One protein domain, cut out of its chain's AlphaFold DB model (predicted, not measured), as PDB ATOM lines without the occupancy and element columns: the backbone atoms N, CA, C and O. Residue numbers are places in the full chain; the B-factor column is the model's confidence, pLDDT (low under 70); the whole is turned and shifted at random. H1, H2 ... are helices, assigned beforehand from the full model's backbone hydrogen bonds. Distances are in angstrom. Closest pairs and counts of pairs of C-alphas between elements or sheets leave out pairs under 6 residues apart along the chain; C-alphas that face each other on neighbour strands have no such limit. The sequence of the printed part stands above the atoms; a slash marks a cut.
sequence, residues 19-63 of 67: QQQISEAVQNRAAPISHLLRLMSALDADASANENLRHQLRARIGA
ATOM      1  N   GLN A  19     -39.893 -36.713  33.799       84.75
ATOM      2  CA  GLN A  19     -40.530 -36.392  35.076       84.75
ATOM      3  C   GLN A  19     -39.537 -36.025  36.195       84.75
ATOM      4  O   GLN A  19     -39.776 -35.060  36.913       84.75
ATOM      5  N   GLN A  20     -38.428 -36.753  36.350       86.06
ATOM      6  CA  GLN A  20     -37.402 -36.448  37.355       86.06
ATOM      7  C   GLN A  20     -36.709 -35.117  37.049       86.06
ATOM      8  O   GLN A  20     -36.578 -34.282  37.941       86.06
ATOM      9  N   GLN A  21     -36.353 -34.880  35.781       87.38
ATOM     10  CA  GLN A  21     -35.737 -33.617  35.357       87.38
ATOM     11  C   GLN A  21     -36.662 -32.421  35.609       87.38
ATOM     12  O   GLN A  21     -36.217 -31.372  36.070       87.38
ATOM     13  N   ILE A  22     -37.962 -32.591  35.362       87.69
ATOM     14  CA  ILE A  22     -38.971 -31.568  35.639       87.69
ATOM     15  C   ILE A  22     -39.096 -31.313  37.133       87.69
ATOM     16  O   ILE A  22     -39.053 -30.159  37.547       87.69
ATOM     17  N   SER A  23     -39.218 -32.358  37.949       87.06
ATOM     18  CA  SER A  23     -39.317 -32.208  39.402       87.06
ATOM     19  C   SER A  23     -38.087 -31.516  39.990       87.06
ATOM     20  O   SER A  23     -38.225 -30.675  40.877       87.06
ATOM     21  N   GLU A  24     -36.885 -31.823  39.498       88.62
ATOM     22  CA  GLU A  24     -35.654 -31.138  39.906       88.62
ATOM     23  C   GLU A  24     -35.646 -29.674  39.463       88.62
ATOM     24  O   GLU A  24     -35.335 -28.797  40.266       88.62
ATOM     25  N   ALA A  25     -36.023 -29.380  38.217       88.06
ATOM     26  CA  ALA A  25     -36.042 -28.015  37.694       88.06
ATOM     27  C   ALA A  25     -37.138 -27.149  38.334       88.06
ATOM     28  O   ALA A  25     -36.937 -25.959  38.560       88.06
ATOM     29  N   VAL A  26     -38.281 -27.744  38.683       85.81
ATOM     30  CA  VAL A  26     -39.322 -27.076  39.464       85.81
ATOM     31  C   VAL A  26     -38.819 -26.802  40.873       85.81
ATOM     32  O   VAL A  26     -39.068 -25.712  41.364       85.81
ATOM     33  N   GLN A  27     -38.101 -27.706  41.539       86.12
ATOM     34  CA  GLN A  27     -37.573 -27.452  42.889       86.12
ATOM     35  C   GLN A  27     -36.402 -26.458  42.891       86.12
ATOM     36  O   GLN A  27     -36.283 -25.632  43.799       86.12
ATOM     37  N   ASN A  28     -35.562 -26.497  41.860       86.06
ATOM     38  CA  ASN A  28     -34.390 -25.650  41.738       86.06
ATOM     39  C   ASN A  28     -34.768 -24.241  41.261       86.06
ATOM     40  O   ASN A  28     -34.947 -23.985  40.074       86.06
ATOM     41  N   ARG A  29     -34.819 -23.286  42.195       77.44
ATOM     42  CA  ARG A  29     -35.096 -21.873  41.882       77.44
ATOM     43  C   ARG A  29     -34.009 -21.190  41.045       77.44
ATOM     44  O   ARG A  29     -34.292 -20.158  40.453       77.44
ATOM     45  N   ALA A  30     -32.804 -21.753  40.979       83.88
ATOM     46  CA  ALA A  30     -31.725 -21.262  40.125       83.88
ATOM     47  C   ALA A  30     -31.771 -21.863  38.707       83.88
ATOM     48  O   ALA A  30     -30.892 -21.583  37.891       83.88
ATOM     49  N   ALA A  31     -32.764 -22.708  38.396       85.00
ATOM     50  CA  ALA A  31     -32.912 -23.265  37.061       85.00
ATOM     51  C   ALA A  31     -33.142 -22.137  36.037       85.00
ATOM     52  O   ALA A  31     -34.063 -21.333  36.200       85.00
ATOM     53  N   PRO A  32     -32.339 -22.066  34.960       86.88
ATOM     54  CA  PRO A  32     -32.504 -21.022  33.963       86.88
ATOM     55  C   PRO A  32     -33.809 -21.228  33.190       86.88
ATOM     56  O   PRO A  32     -34.184 -22.355  32.858       86.88
ATOM     57  N   ILE A  33     -34.473 -20.129  32.830       87.31
ATOM     58  CA  ILE A  33     -35.770 -20.174  32.139       87.31
ATOM     59  C   ILE A  33     -35.709 -20.942  30.811       87.31
ATOM     60  O   ILE A  33     -36.628 -21.680  30.475       87.31
ATOM     61  N   SER A  34     -34.582 -20.872  30.095       89.88
ATOM     62  CA  SER A  34     -34.349 -21.637  28.863       89.88
ATOM     63  C   SER A  34     -34.330 -23.155  29.083       89.88
ATOM     64  O   SER A  34     -34.672 -23.921  28.182       89.88
ATOM     65  N   HIS A  35     -33.936 -23.618  30.271       90.00
ATOM     66  CA  HIS A  35     -34.023 -25.026  30.651       90.00
ATOM     67  C   HIS A  35     -35.482 -25.402  30.932       90.00
ATOM     68  O   HIS A  35     -35.968 -26.384  30.377       90.00
ATOM     69  N   LEU A  36     -36.213 -24.583  31.693       90.38
ATOM     70  CA  LEU A  36     -37.634 -24.815  31.968       90.38
ATOM     71  C   LEU A  36     -38.472 -24.882  30.681       90.38
ATOM     72  O   LEU A  36     -39.297 -25.780  30.537       90.38
ATOM     73  N   LEU A  37     -38.212 -23.995  29.717       91.19
ATOM     74  CA  LEU A  37     -38.882 -24.005  28.414       91.19
ATOM     75  C   LEU A  37     -38.590 -25.285  27.622       91.19
ATOM     76  O   LEU A  37     -39.517 -25.887  27.087       91.19
ATOM     77  N   ARG A  38     -37.335 -25.757  27.600       91.50
ATOM     78  CA  ARG A  38     -36.984 -27.034  26.950       91.50
ATOM     79  C   ARG A  38     -37.718 -28.218  27.575       91.50
ATOM     80  O   ARG A  38     -38.215 -29.073  26.848       91.50
ATOM     81  N   LEU A  39     -37.815 -28.255  28.904       90.81
ATOM     82  CA  LEU A  39     -38.559 -29.298  29.614       90.81
ATOM     83  C   LEU A  39     -40.059 -29.217  29.328       90.81
ATOM     84  O   LEU A  39     -40.694 -30.249  29.148       90.81
ATOM     85  N   MET A  40     -40.615 -28.008  29.239       89.88
ATOM     86  CA  MET A  40     -42.017 -27.800  28.890       89.88
ATOM     87  C   MET A  40     -42.326 -28.280  27.469       89.88
ATOM     88  O   MET A  40     -43.314 -28.980  27.288       89.88
ATOM     89  N   SER A  41     -41.471 -27.990  26.483       89.94
ATOM     90  CA  SER A  41     -41.629 -28.509  25.117       89.94
ATOM     91  C   SER A  41     -41.521 -30.034  25.054       89.94
ATOM     92  O   SER A  41     -42.318 -30.676  24.378       89.94
ATOM     93  N   ALA A  42     -40.569 -30.627  25.782       89.00
ATOM     94  CA  ALA A  42     -40.439 -32.082  25.856       89.00
ATOM     95  C   ALA A  42     -41.668 -32.738  26.510       89.00
ATOM     96  O   ALA A  42     -42.116 -33.791  26.070       89.00
ATOM     97  N   LEU A  43     -42.233 -32.101  27.539       88.00
ATOM     98  CA  LEU A  43     -43.431 -32.569  28.237       88.00
ATOM     99  C   LEU A  43     -44.716 -32.380  27.420       88.00
ATOM    100  O   LEU A  43     -45.679 -33.118  27.609       88.00
ATOM    101  N   ASP A  44     -44.761 -31.378  26.546       86.00
ATOM    102  CA  ASP A  44     -45.887 -31.144  25.642       86.00
ATOM    103  C   ASP A  44     -45.936 -32.198  24.524       86.00
ATOM    104  O   ASP A  44     -47.007 -32.709  24.205       86.00
ATOM    105  N   ALA A  45     -44.763 -32.597  24.016       86.44
ATOM    106  CA  ALA A  45     -44.617 -33.652  23.013       86.44
ATOM    107  C   ALA A  45     -44.988 -35.056  23.531       86.44
ATOM    108  O   ALA A  45     -45.351 -35.929  22.741       86.44
ATOM    109  N   ASP A  46     -44.901 -35.287  24.843       82.81
ATOM    110  CA  ASP A  46     -45.310 -36.544  25.461       82.81
ATOM    111  C   ASP A  46     -46.824 -36.526  25.743       82.81
ATOM    112  O   ASP A  46     -47.319 -35.793  26.602       82.81
ATOM    113  N   ALA A  47     -47.585 -37.324  24.989       72.31
ATOM    114  CA  ALA A  47     -49.045 -37.387  25.094       72.31
ATOM    115  C   ALA A  47     -49.543 -38.065  26.388       72.31
ATOM    116  O   ALA A  47     -50.702 -37.897  26.758       72.31
ATOM    117  N   SER A  48     -48.676 -38.805  27.087       75.62
ATOM    118  CA  SER A  48     -48.949 -39.393  28.405       75.62
ATOM    119  C   SER A  48     -48.397 -38.543  29.553       75.62
ATOM    120  O   SER A  48     -48.433 -38.962  30.713       75.62
ATOM    121  N   ALA A  49     -47.898 -37.344  29.254       71.69
ATOM    122  CA  ALA A  49     -47.332 -36.451  30.241       71.69
ATOM    123  C   ALA A  49     -48.339 -36.086  31.328       71.69
ATOM    124  O   ALA A  49     -49.459 -35.651  31.065       71.69
ATOM    125  N   ASN A  50     -47.876 -36.160  32.574       81.94
ATOM    126  CA  ASN A  50     -48.666 -35.761  33.725       81.94
ATOM    127  C   ASN A  50     -48.995 -34.258  33.663       81.94
ATOM    128  O   ASN A  50     -48.109 -33.405  33.781       81.94
ATOM    129  N   GLU A  51     -50.278 -33.934  33.533       84.75
ATOM    130  CA  GLU A  51     -50.782 -32.561  33.437       84.75
ATOM    131  C   GLU A  51     -50.410 -31.720  34.669       84.75
ATOM    132  O   GLU A  51     -50.126 -30.525  34.575       84.75
ATOM    133  N   ASN A  52     -50.279 -32.366  35.831       86.69
ATOM    134  CA  ASN A  52     -49.796 -31.725  37.048       86.69
ATOM    135  C   ASN A  52     -48.358 -31.182  36.902       86.69
ATOM    136  O   ASN A  52     -48.073 -30.077  37.359       86.69
ATOM    137  N   LEU A  53     -47.465 -31.902  36.209       85.25
ATOM    138  CA  LEU A  53     -46.099 -31.427  35.944       85.25
ATOM    139  C   LEU A  53     -46.099 -30.225  34.995       85.25
ATOM    140  O   LEU A  53     -45.310 -29.300  35.187       85.25
ATOM    141  N   ARG A  54     -47.007 -30.202  34.006       86.88
ATOM    142  CA  ARG A  54     -47.180 -29.054  33.097       86.88
ATOM    143  C   ARG A  54     -47.600 -27.813  33.877       86.88
ATOM    144  O   ARG A  54     -47.018 -26.747  33.680       86.88
ATOM    145  N   HIS A  55     -48.562 -27.956  34.789       87.19
ATOM    146  CA  HIS A  55     -49.003 -26.864  35.655       87.19
ATOM    147  C   HIS A  55     -47.875 -26.348  36.554       87.19
ATOM    148  O   HIS A  55     -47.673 -25.138  36.629       87.19
ATOM    149  N   GLN A  56     -47.093 -27.238  37.171       87.69
ATOM    150  CA  GLN A  56     -45.957 -26.845  38.011       87.69
ATOM    151  C   GLN A  56     -44.860 -26.113  37.222       87.69
ATOM    152  O   GLN A  56     -44.363 -25.079  37.674       87.69
ATOM    153  N   LEU A  57     -44.511 -26.597  36.025       88.69
ATOM    154  CA  LEU A  57     -43.561 -25.922  35.136       88.69
ATOM    155  C   LEU A  57     -44.054 -24.538  34.726       88.69
ATOM    156  O   LEU A  57     -43.312 -23.569  34.853       88.69
ATOM    157  N   ARG A  58     -45.311 -24.426  34.278       87.38
ATOM    158  CA  ARG A  58     -45.911 -23.135  33.913       87.38
ATOM    159  C   ARG A  58     -45.932 -22.169  35.091       87.38
ATOM    160  O   ARG A  58     -45.563 -21.013  34.915       87.38
ATOM    161  N   ALA A  59     -46.300 -22.640  36.282       87.38
ATOM    162  CA  ALA A  59     -46.272 -21.831  37.495       87.38
ATOM    163  C   ALA A  59     -44.853 -21.342  37.812       87.38
ATOM    164  O   ALA A  59     -44.679 -20.185  38.167       87.38
ATOM    165  N   ARG A  60     -43.827 -22.183  37.629       85.00
ATOM    166  CA  ARG A  60     -42.424 -21.791  37.833       85.00
ATOM    167  C   ARG A  60     -41.931 -20.797  36.775       85.00
ATOM    168  O   ARG A  60     -41.198 -19.884  37.131       85.00
ATOM    169  N   ILE A  61     -42.320 -20.962  35.510       86.31
ATOM    170  CA  ILE A  61     -41.941 -20.072  34.397       86.31
ATOM    171  C   ILE A  61     -42.626 -18.704  34.520       86.31
ATOM    172  O   ILE A  61     -41.999 -17.683  34.255       86.31
ATOM    173  N   GLY A  62     -43.907 -18.684  34.901       78.81
ATOM    174  CA  GLY A  62     -44.704 -17.465  35.061       78.81
ATOM    175  C   GLY A  62     -44.599 -16.813  36.441       78.81
ATOM    176  O   GLY A  62     -45.123 -15.717  36.627       78.81
ATOM    177  N   ALA A  63     -43.948 -17.462  37.413       74.44
ATOM    178  CA  ALA A  63     -43.691 -16.854  38.710       74.44
ATOM    179  C   ALA A  63     -42.746 -15.653  38.536       74.44
ATOM    180  O   ALA A  63     -41.747 -15.765  37.819       74.44
TER     181      ALA A  63
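This is residues 19 to 63 of the 67 residues of an uncharacterized protein of Methylobacterium sp. YIM 132548 (UniProt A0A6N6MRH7). Three helices make a small bundle round a shared middle, with H2, the longest, running opposite ways to both H1 and H3. Each helix touches the two others, their centres make a triangle, and the two tight links turn the chain back at opposite ends of the bundle. The printed part has 45 residues with three named helices, H1, H2 and H3 in chain order, and no named strand; the class is all helix. It is compact, with a radius of gyration of the C-alphas of 9.3 A, and spans 28 by 19 by 17 A.

H2, residues 33 to 45, touches H3, residues 51 to 62, closest at the C-alphas of Ile 33 and Ile 61, 6.6 A apart. These two form a helical hairpin, at a shallow tilt of 25 degrees and running opposite ways. With residues 35 to 39 alone, H2 also touches H1, residues 19 to 27; the closest C-alphas, those of Ile 22 and Leu 39, are 6.5 A apart. H1 and H2 are a helical hairpin too, at a shallow tilt of 32 degrees, opposite ways. H1 and H3 touch and run the same way, with the C-alphas of Val 26 and Leu 57 closest at 6.2 A. Their shallow tilt of 34 degrees is only just short of steep. In H1, H2 and H3 every O i to N i+4 pair is within hydrogen-bond range.

H2 is 18.5 A from first to last C-alpha, beginning at C-alpha 33, (-35.770, -20.174, 32.139). H3 measures 16.4 A and ends at C-alpha 62, (-44.704, -17.465, 35.061). H1 measures 12.2 A and begins at C-alpha 19, (-40.530, -36.392, 35.076).

The two C-alphas farthest apart, those of Ala 30 and Ala 47, are 28.0 A apart. The printed part has no cut, and both links, each of 5 residues, are tight. The mean pLDDT of the printed part is 85.6, and no printed residue is under 70.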